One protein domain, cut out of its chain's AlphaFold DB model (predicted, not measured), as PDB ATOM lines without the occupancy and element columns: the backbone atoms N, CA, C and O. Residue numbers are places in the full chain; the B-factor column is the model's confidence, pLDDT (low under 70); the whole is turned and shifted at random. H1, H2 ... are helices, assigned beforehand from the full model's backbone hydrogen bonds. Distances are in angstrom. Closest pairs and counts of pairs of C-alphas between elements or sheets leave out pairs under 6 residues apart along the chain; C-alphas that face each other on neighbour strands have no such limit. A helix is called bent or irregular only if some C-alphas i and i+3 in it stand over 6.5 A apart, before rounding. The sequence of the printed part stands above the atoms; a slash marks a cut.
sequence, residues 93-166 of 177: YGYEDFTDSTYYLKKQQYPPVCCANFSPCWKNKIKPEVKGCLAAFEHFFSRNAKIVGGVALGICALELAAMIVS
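AT A GLANCE: This is residues 93 to 166 of the 177 residues of the protein "Tetraspanin" of Xenopus laevis (UniProt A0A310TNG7). A small head of loops and three short helices, H1, H2 and H3, has a long bent helix, H4, reaching away from it, and residues 142 to 148 and 150 to 166 of H4 stick out free. H4 turns a corner at residues 144 and 145, between a shorter arm, H4a, and a longer one, H4b, and makes most of the length. The printed part has 74 residues with four named helices, in the order H1, H2, H3, H4, and no named strand; its class is all helix, with 48 of the 74 residues in helices. It is extended, with a radius of gyration of the C-alphas of 20.3 A and spans of 60 by 25 by 19 A.

IN THESE COORDINATES: The printed part begins at Tyr 93. H1 is residues 95 to 98, with C-alpha 95 at (170.882, 191.552, 193.879). H2 is residues 102 to 107, 8.5 A from first to last C-alpha. H3 is residues 112 to 115. H4, residues 133 to 166, was assigned as one helix by its hydrogen bonds, but it is bent: C-alphas 143 and 146 are 7.9 A apart. Its arm H4a is residues 133 to 143, 15.2 A long, with C-alpha 133 at (177.984, 193.879, 187.156). Its arm H4b is residues 146 to 166, 30.2 A long, and ends with C-alpha 166 at (202.080, 220.422, 166.626).

HOW THE PARTS SIT: H1 and H2 are close but not clearly touching, with the closest C-alphas, those of Phe 98 and Tyr 104, 6.2 A apart. H1 and H3 are also close but not clearly touching, with the closest C-alphas, those of Tyr 95 and Cys 114, 7.0 A apart. H2 and H3 are apart, and so are H3 and H4a. H4b is apart from H1, H2 and H3. H4a and H4b are about perpendicular at 78 degrees; they are close but not clearly touching, with the closest C-alphas, those of Phe 141 and Val 148, 7.6 A apart. Each O i to N i+4 pair in H2, H4a and H4b is within hydrogen-bond range; H1 and H3 are too short for such a pair, and each has 1 O i to N i+3 pair within range.

THE WHOLE: The two C-alphas farthest apart, those of Asn 124 and Val 165, are 61.4 A apart. Without the stretches that stand free, the other 50 residues span 43 by 20 by 14 A. The links H1 to H2 and H2 to H3 are tight, and the link H3 to H4, residues 116 to 132, is long. The printed part has no cut. The mean pLDDT of the printed part is 84.5, and residues 117 to 118 are under 70.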
ATOM      1  N   TYR A  93     177.281 194.991 192.985       87.88
ATOM      2  CA  TYR A  93     177.890 193.825 193.627       87.88
ATOM      3  C   TYR A  93     176.976 192.595 193.570       87.88
ATOM      4  O   TYR A  93     177.465 191.470 193.472       87.88
ATOM      5  N   GLY A  94     175.655 192.794 193.548       87.88
ATOM      6  CA  GLY A  94     174.686 191.703 193.464       87.88
ATOM      7  C   GLY A  94     173.239 192.168 193.608       87.88
ATOM      8  O   GLY A  94     172.939 193.357 193.652       87.88
ATOM      9  N   TYR A  95     172.305 191.222 193.728       85.62
ATOM     10  CA  TYR A  95     170.882 191.552 193.879       85.62
ATOM     11  C   TYR A  95     170.560 192.338 195.166       85.62
ATOM     12  O   TYR A  95     169.523 193.003 195.233       85.62
ATOM     13  N   GLU A  96     171.441 192.272 196.168       88.44
ATOM     14  CA  GLU A  96     171.308 192.951 197.463       88.44
ATOM     15  C   GLU A  96     171.361 194.482 197.340       88.44
ATOM     16  O   GLU A  96     170.760 195.196 198.138       88.44
ATOM     17  N   ASP A  97     171.949 195.010 196.263       88.19
ATOM     18  CA  ASP A  97     171.930 196.451 195.985       88.19
ATOM     19  C   ASP A  97     170.501 196.989 195.771       88.19
ATOM     20  O   ASP A  97     170.250 198.194 195.837       88.19
ATOM     21  N   PHE A  98     169.536 196.101 195.501       88.06
ATOM     22  CA  PHE A  98     168.139 196.474 195.321       88.06
ATOM     23  C   PHE A  98     167.282 196.322 196.576       88.06
ATOM     24  O   PHE A  98     166.215 196.936 196.592       88.06
ATOM     25  N   THR A  99     167.705 195.575 197.604       86.06
ATOM     26  CA  THR A  99     166.875 195.289 198.795       86.06
ATOM     27  C   THR A  99     166.433 196.556 199.531       86.06
ATOM     28  O   THR A  99     165.258 196.667 199.868       86.06
ATOM     29  N   ASP A 100     167.319 197.547 199.665       87.31
ATOM     30  CA  ASP A 100     167.025 198.838 200.317       87.31
ATOM     31  C   ASP A 100     166.762 199.976 199.321       87.31
ATOM     32  O   ASP A 100     166.624 201.148 199.676       87.31
ATOM     33  N   SER A 101     166.682 199.649 198.032       86.69
ATOM     34  CA  SER A 101     166.424 200.654 197.011       86.69
ATOM     35  C   SER A 101     164.958 201.092 197.030       86.69
ATOM     36  O   SER A 101     164.035 200.303 197.255       86.69
ATOM     37  N   THR A 102     164.705 202.342 196.638       85.50
ATOM     38  CA  THR A 102     163.344 202.868 196.421       85.50
ATOM     39  C   THR A 102     162.534 202.015 195.432       85.50
ATOM     40  O   THR A 102     161.305 202.057 195.422       85.50
ATOM     41  N   TYR A 103     163.216 201.231 194.588       82.62
ATOM     42  CA  TYR A 103     162.589 200.310 193.649       82.62
ATOM     43  C   TYR A 103     161.881 199.158 194.368       82.62
ATOM     44  O   TYR A 103     160.706 198.901 194.099       82.62
ATOM     45  N   TYR A 104     162.573 198.509 195.307       84.50
ATOM     46  CA  TYR A 104     162.022 197.403 196.084       84.50
ATOM     47  C   TYR A 104     160.962 197.895 197.068       84.50
ATOM     48  O   TYR A 104     159.883 197.319 197.130       84.50
ATOM     49  N   LEU A 105     161.187 199.032 197.731       85.56
ATOM     50  CA  LEU A 105     160.200 199.605 198.655       85.56
ATOM     51  C   LEU A 105     158.858 199.925 197.975       85.56
ATOM     52  O   LEU A 105     157.802 199.722 198.568       85.56
ATOM     53  N   LYS A 106     158.880 200.386 196.717       87.69
ATOM     54  CA  LYS A 106     157.661 200.762 195.983       87.69
ATOM     55  C   LYS A 106     156.983 199.591 195.266       87.69
ATOM     56  O   LYS A 106     155.773 199.631 195.069       87.69
ATOM     57  N   LYS A 107     157.744 198.586 194.818       83.88
ATOM     58  CA  LYS A 107     157.224 197.479 193.991       83.88
ATOM     59  C   LYS A 107     157.253 196.107 194.659       83.88
ATOM     60  O   LYS A 107     156.669 195.186 194.100       83.88
ATOM     61  N   GLN A 108     157.936 195.958 195.795       87.19
ATOM     62  CA  GLN A 108     158.218 194.676 196.463       87.19
ATOM     63  C   GLN A 108     158.815 193.627 195.502       87.19
ATOM     64  O   GLN A 108     158.579 192.430 195.626       87.19
ATOM     65  N   GLN A 109     159.554 194.087 194.486       87.88
ATOM     66  CA  GLN A 109     160.034 193.282 193.363       87.88
ATOM     67  C   GLN A 109     161.425 193.737 192.928       87.88
ATOM     68  O   GLN A 109     161.777 194.916 193.034       87.88
ATOM     69  N   TYR A 110     162.188 192.799 192.376       85.88
ATOM     70  CA  TYR A 110     163.509 193.034 191.807       85.88
ATOM     71  C   TYR A 110     163.424 193.284 190.294       85.88
ATOM     72  O   TYR A 110     162.444 192.908 189.643       85.88
ATOM     73  N   PRO A 111     164.445 193.914 189.691       84.56
ATOM     74  CA  PRO A 111     164.514 194.074 188.244       84.56
ATOM     75  C   PRO A 111     164.468 192.721 187.500       84.56
ATOM     76  O   PRO A 111     165.170 191.787 187.887       84.56
ATOM     77  N   PRO A 112     163.725 192.598 186.381       81.44
ATOM     78  CA  PRO A 112     163.566 191.333 185.649       81.44
ATOM     79  C   PRO A 112     164.873 190.786 185.049       81.44
ATOM     80  O   PRO A 112     164.956 189.598 184.731       81.44
ATOM     81  N   VAL A 113     165.913 191.623 184.923       79.06
ATOM     82  CA  VAL A 113     167.272 191.196 184.541       79.06
ATOM     83  C   VAL A 113     167.872 190.207 185.552       79.06
ATOM     84  O   VAL A 113     168.594 189.299 185.158       79.06
ATOM     85  N   CYS A 114     167.489 190.295 186.830       84.19
ATOM     86  CA  CYS A 114     167.924 189.385 187.892       84.19
ATOM     87  C   CYS A 114     167.234 188.007 187.839       84.19
ATOM     88  O   CYS A 114     167.755 187.030 188.378       84.19
ATOM     89  N   CYS A 115     166.079 187.915 187.166       85.38
ATOM     90  CA  CYS A 115     165.262 186.700 187.052       85.38
ATOM     91  C   CYS A 115     165.081 186.222 185.597       85.38
ATOM     92  O   CYS A 115     164.067 185.605 185.280       85.38
ATOM     93  N   ALA A 116     166.026 186.506 184.690       72.00
ATOM     94  CA  ALA A 116     165.993 186.045 183.294       72.00
ATOM     95  C   ALA A 116     164.651 186.311 182.564       72.00
ATOM     96  O   ALA A 116     164.026 185.390 182.043       72.00
ATOM     97  N   ASN A 117     164.229 187.581 182.510       68.00
ATOM     98  CA  ASN A 117     163.022 188.069 181.816       68.00
ATOM     99  C   ASN A 117     161.665 187.620 182.392       68.00
ATOM    100  O   ASN A 117     160.637 187.904 181.780       68.00
ATOM    101  N   PHE A 118     161.621 187.009 183.578       66.25
ATOM    102  CA  PHE A 118     160.355 186.765 184.270       66.25
ATOM    103  C   PHE A 118     159.902 187.996 185.067       66.25
ATOM    104  O   PHE A 118     160.647 188.541 185.885       66.25
ATOM    105  N   SER A 119     158.655 188.415 184.846       74.06
ATOM    106  CA  SER A 119     157.956 189.441 185.623       74.06
ATOM    107  C   SER A 119     156.655 188.866 186.196       74.06
ATOM    108  O   SER A 119     155.880 188.312 185.413       74.06
ATOM    109  N   PRO A 120     156.364 189.026 187.501       77.69
ATOM    110  CA  PRO A 120     157.155 189.716 188.532       77.69
ATOM    111  C   PRO A 120     158.347 188.893 189.074       77.69
ATOM    112  O   PRO A 120     158.239 187.688 189.293       77.69
ATOM    113  N   CYS A 121     159.489 189.558 189.299       85.44
ATOM    114  CA  CYS A 121     160.724 188.958 189.821       85.44
ATOM    115  C   CYS A 121     160.799 189.145 191.343       85.44
ATOM    116  O   CYS A 121     160.961 190.260 191.845       85.44
ATOM    117  N   TRP A 122     160.664 188.041 192.072       86.31
ATOM    118  CA  TRP A 122     160.722 187.976 193.534       86.31
ATOM    119  C   TRP A 122     162.063 187.398 193.996       86.31
ATOM    120  O   TRP A 122     162.760 186.753 193.210       86.31
ATOM    121  N   LYS A 123     162.402 187.556 195.284       85.50
ATOM    122  CA  LYS A 123     163.685 187.089 195.852       85.50
ATOM    123  C   LYS A 123     163.969 185.605 195.571       85.50
ATOM    124  O   LYS A 123     165.092 185.238 195.255       85.50
ATOM    125  N   ASN A 124     162.943 184.757 195.618       84.00
ATOM    126  CA  ASN A 124     163.038 183.311 195.374       84.00
ATOM    127  C   ASN A 124     163.232 182.914 193.896       84.00
ATOM    128  O   ASN A 124     163.472 181.744 193.610       84.00
ATOM    129  N   LYS A 125     163.087 183.848 192.949       84.25
ATOM    130  CA  LYS A 125     163.278 183.617 191.506       84.25
ATOM    131  C   LYS A 125     164.617 184.150 190.991       84.25
ATOM    132  O   LYS A 125     164.899 184.020 189.799       84.25
ATOM    133  N   ILE A 126     165.429 184.746 191.865       85.31
ATOM    134  CA  ILE A 126     166.754 185.259 191.516       85.31
ATOM    135  C   ILE A 126     167.663 184.073 191.205       85.31
ATOM    136  O   ILE A 126     167.765 183.127 191.985       85.31
ATOM    137  N   LYS A 127     168.326 184.121 190.048       79.56
ATOM    138  CA  LYS A 127     169.293 183.090 189.679       79.56
ATOM    139  C   LYS A 127     170.595 183.318 190.459       79.56
ATOM    140  O   LYS A 127     171.201 184.371 190.270       79.56
ATOM    141  N   PRO A 128     171.071 182.350 191.263       73.75
ATOM    142  CA  PRO A 128     172.313 182.500 192.031       73.75
ATOM    143  C   PRO A 128     173.561 182.610 191.141       73.75
ATOM    144  O   PRO A 128     174.597 183.096 191.575       73.75
ATOM    145  N   GLU A 129     173.461 182.188 189.881       77.56
ATOM    146  CA  GLU A 129     174.539 182.265 188.891       77.56
ATOM    147  C   GLU A 129     174.767 183.689 188.345       77.56
ATOM    148  O   GLU A 129     175.819 183.986 187.775       77.56
ATOM    149  N   VAL A 130     173.800 184.595 188.529       78.94
ATOM    150  CA  VAL A 130     173.889 185.974 188.035       78.94
ATOM    151  C   VAL A 130     174.750 186.796 188.992       78.94
ATOM    152  O   VAL A 130     174.307 187.202 190.064       78.94
ATOM    153  N   LYS A 131     175.995 187.054 188.585       84.69
ATOM    154  CA  LYS A 131     176.940 187.899 189.327       84.69
ATOM    155  C   LYS A 131     176.554 189.384 189.256       84.69
ATOM    156  O   LYS A 131     175.840 189.817 188.346       84.69
ATOM    157  N   GLY A 132     177.086 190.170 190.193       88.06
ATOM    158  CA  GLY A 132     177.083 191.629 190.102       88.06
ATOM    159  C   GLY A 132     177.810 192.126 188.853       88.06
ATOM    160  O   GLY A 132     178.706 191.464 188.318       88.06
ATOM    161  N   CYS A 133     177.416 193.299 188.368       87.38
ATOM    162  CA  CYS A 133     177.984 193.879 187.156       87.38
ATOM    163  C   CYS A 133     179.464 194.231 187.302       87.38
ATOM    164  O   CYS A 133     180.196 194.118 186.321       87.38
ATOM    165  N   LEU A 134     179.929 194.580 188.507       87.81
ATOM    166  CA  LEU A 134     181.346 194.844 188.748       87.81
ATOM    167  C   LEU A 134     182.191 193.582 188.543       87.81
ATOM    168  O   LEU A 134     183.150 193.610 187.783       87.81
ATOM    169  N   ALA A 135     181.786 192.452 189.126       88.06
ATOM    170  CA  ALA A 135     182.505 191.186 188.971       88.06
ATOM    171  C   ALA A 135     182.519 190.701 187.510       88.06
ATOM    172  O   ALA A 135     183.499 190.122 187.038       88.06
ATOM    173  N   ALA A 136     181.431 190.937 186.768       83.12
ATOM    174  CA  ALA A 136     181.384 190.647 185.341       83.12
ATOM    175  C   ALA A 136     182.346 191.558 184.556       83.12
ATOM    176  O   ALA A 136     183.117 191.068 183.727       83.12
ATOM    177  N   PHE A 137     182.348 192.860 184.857       84.31
ATOM    178  CA  PHE A 137     183.246 193.845 184.257       84.31
ATOM    179  C   PHE A 137     184.720 193.536 184.540       84.31
ATOM    180  O   PHE A 137     185.518 193.484 183.609       84.31
ATOM    181  N   GLU A 138     185.075 193.237 185.788       87.12
ATOM    182  CA  GLU A 138     186.422 192.820 186.185       87.12
ATOM    183  C   GLU A 138     186.856 191.545 185.463       87.12
ATOM    184  O   GLU A 138     187.983 191.461 184.983       87.12
ATOM    185  N   HIS A 139     185.962 190.564 185.311       83.69
ATOM    186  CA  HIS A 139     186.260 189.349 184.557       83.69
ATOM    187  C   HIS A 139     186.516 189.643 183.069       83.69
ATOM    188  O   HIS A 139     187.410 189.051 182.459       83.69
ATOM    189  N   PHE A 140     185.772 190.577 182.469       79.44
ATOM    190  CA  PHE A 140     186.040 191.032 181.104       79.44
ATOM    191  C   PHE A 140     187.364 191.790 181.006       79.44
ATOM    192  O   PHE A 140     188.136 191.532 180.082       79.44
ATOM    193  N   PHE A 141     187.647 192.685 181.953       82.75
ATOM    194  CA  PHE A 141     188.883 193.456 181.978       82.75
ATOM    195  C   PHE A 141     190.091 192.550 182.203       82.75
ATOM    196  O   PHE A 141     191.061 192.662 181.477       82.75
ATOM    197  N   SER A 142     190.020 191.579 183.114       86.12
ATOM    198  CA  SER A 142     191.094 190.610 183.365       86.12
ATOM    199  C   SER A 142     191.356 189.715 182.151       86.12
ATOM    200  O   SER A 142     192.505 189.503 181.758       86.12
ATOM    201  N   ARG A 143     190.295 189.249 181.480       86.88
ATOM    202  CA  ARG A 143     190.424 188.421 180.275       86.88
ATOM    203  C   ARG A 143     190.987 189.201 179.086       86.88
ATOM    204  O   ARG A 143     191.774 188.653 178.319       86.88
ATOM    205  N   ASN A 144     190.599 190.465 178.940       84.19
ATOM    206  CA  ASN A 144     190.966 191.301 177.799       84.19
ATOM    207  C   ASN A 144     192.000 192.381 178.143       84.19
ATOM    208  O   ASN A 144     192.236 193.266 177.323       84.19
ATOM    209  N   ALA A 145     192.657 192.296 179.305       89.81
ATOM    210  CA  ALA A 145     193.583 193.317 179.809       89.81
ATOM    211  C   ALA A 145     194.686 193.629 178.796       89.81
ATOM    212  O   ALA A 145     195.080 194.776 178.628       89.81
ATOM    213  N   LYS A 146     195.134 192.605 178.063       91.50
ATOM    214  CA  LYS A 146     196.132 192.728 176.994       91.50
ATOM    215  C   LYS A 146     195.637 193.597 175.835       91.50
ATOM    216  O   LYS A 146     196.378 194.442 175.349       91.50
ATOM    217  N   ILE A 147     194.387 193.407 175.408       88.88
ATOM    218  CA  ILE A 147     193.776 194.170 174.310       88.88
ATOM    219  C   ILE A 147     193.534 195.608 174.766       88.88
ATOM    220  O   ILE A 147     193.936 196.543 174.081       88.88
ATOM    221  N   VAL A 148     192.929 195.785 175.943       83.56
ATOM    222  CA  VAL A 148     192.635 197.114 176.495       83.56
ATOM    223  C   VAL A 148     193.925 197.901 176.736       83.56
ATOM    224  O   VAL A 148     194.019 199.056 176.329       83.56
ATOM    225  N   GLY A 149     194.942 197.263 177.318       90.00
ATOM    226  CA  GLY A 149     196.263 197.859 177.513       90.00
ATOM    227  C   GLY A 149     196.943 198.230 176.195       90.00
ATOM    228  O   GLY A 149     197.503 199.317 176.088       90.00
ATOM    229  N   GLY A 150     196.841 197.378 175.169       89.81
ATOM    230  CA  GLY A 150     197.372 197.666 173.835       89.81
ATOM    231  C   GLY A 150     196.702 198.870 173.167       89.81
ATOM    232  O   GLY A 150     197.395 199.736 172.636       89.81
ATOM    233  N   VAL A 151     195.371 198.967 173.242       88.94
ATOM    234  CA  VAL A 151     194.620 200.118 172.713       88.94
ATOM    235  C   VAL A 151     195.006 201.401 173.450       88.94
ATOM    236  O   VAL A 151     195.308 202.400 172.802       88.94
ATOM    237  N   ALA A 152     195.056 201.372 174.786       85.88
ATOM    238  CA  ALA A 152     195.425 202.537 175.589       85.88
ATOM    239  C   ALA A 152     196.842 203.037 175.266       85.88
ATOM    240  O   ALA A 152     197.037 204.226 175.025       85.88
ATOM    241  N   LEU A 153     197.818 202.129 175.183       94.25
ATOM    242  CA  LEU A 153     199.200 202.476 174.849       94.25
ATOM    243  C   LEU A 153     199.320 203.049 173.430       94.25
ATOM    244  O   LEU A 153     200.045 204.021 173.222       94.25
ATOM    245  N   GLY A 154     198.582 202.491 172.465       88.75
ATOM    246  CA  GLY A 154     198.527 203.012 171.098       88.75
ATOM    247  C   GLY A 154     197.960 204.431 171.022       88.75
ATOM    248  O   GLY A 154     198.526 205.274 170.330       88.75
ATOM    249  N   ILE A 155     196.891 204.717 171.774       89.69
ATOM    250  CA  ILE A 155     196.299 206.062 171.856       89.69
ATOM    251  C   ILE A 155     197.295 207.048 172.479       89.69
ATOM    252  O   ILE A 155     197.545 208.094 171.886       89.69
ATOM    253  N   CYS A 156     197.934 206.695 173.601       91.00
ATOM    254  CA  CYS A 156     198.963 207.535 174.225       91.00
ATOM    255  C   CYS A 156     200.114 207.856 173.260       91.00
ATOM    256  O   CYS A 156     200.573 208.995 173.191       91.00
ATOM    257  N   ALA A 157     200.590 206.863 172.503       91.44
ATOM    258  CA  ALA A 157     201.663 207.061 171.534       91.44
ATOM    259  C   ALA A 157     201.240 207.994 170.385       91.44
ATOM    260  O   ALA A 157     202.012 208.866 169.987       91.44
ATOM    261  N   LEU A 158     200.009 207.842 169.883       84.56
ATOM    262  CA  LEU A 158     199.441 208.714 168.852       84.56
ATOM    263  C   LEU A 158     199.277 210.158 169.345       84.56
ATOM    264  O   LEU A 158     199.646 211.084 168.624       84.56
ATOM    265  N   GLU A 159     198.783 210.364 170.568       88.19
ATOM    266  CA  GLU A 159     198.662 211.699 171.168       88.19
ATOM    267  C   GLU A 159     200.027 212.362 171.384       88.19
ATOM    268  O   GLU A 159     200.204 213.528 171.031       88.19
ATOM    269  N   LEU A 160     201.020 211.624 171.896       90.31
ATOM    270  CA  LEU A 160     202.385 212.134 172.058       90.31
ATOM    271  C   LEU A 160     202.991 212.559 170.714       90.31
ATOM    272  O   LEU A 160     203.559 213.647 170.613       90.31
ATOM    273  N   ALA A 161     202.831 211.744 169.669       78.62
ATOM    274  CA  ALA A 161     203.301 212.084 168.330       78.62
ATOM    275  C   ALA A 161     202.598 213.335 167.775       78.62
ATOM    276  O   ALA A 161     203.260 214.225 167.238       78.62
ATOM    277  N   ALA A 162     201.277 213.445 167.950       76.31
ATOM    278  CA  ALA A 162     200.509 214.613 167.525       76.31
ATOM    279  C   ALA A 162     200.948 215.896 168.253       76.31
ATOM    280  O   ALA A 162     201.086 216.946 167.618       76.31
ATOM    281  N   MET A 163     201.224 215.819 169.561       88.12
ATOM    282  CA  MET A 163     201.751 216.948 170.336       88.12
ATOM    283  C   MET A 163     203.130 217.389 169.832       88.12
ATOM    284  O   MET A 163     203.347 218.582 169.634       88.12
ATOM    285  N   ILE A 164     204.038 216.448 169.553       85.44
ATOM    286  CA  ILE A 164     205.373 216.759 169.016       85.44
ATOM    287  C   ILE A 164     205.262 217.447 167.651       85.44
ATOM    288  O   ILE A 164     205.875 218.492 167.441       85.44
ATOM    289  N   VAL A 165     204.452 216.904 166.736       76.75
ATOM    290  CA  VAL A 165     204.245 217.495 165.402       76.75
ATOM    291  C   VAL A 165     203.658 218.902 165.509       76.75
ATOM    292  O   VAL A 165     204.120 219.808 164.820       76.75
ATOM    293  N   SER A 166     202.691 219.107 166.405       76.62
ATOM    294  CA  SER A 166     202.080 220.422 166.626       76.62
ATOM    295  C   SER A 166     203.100 221.454 167.121       76.62
ATOM    296  O   SER A 166     203.115 222.581 166.632       76.62
TER     297      SER A 166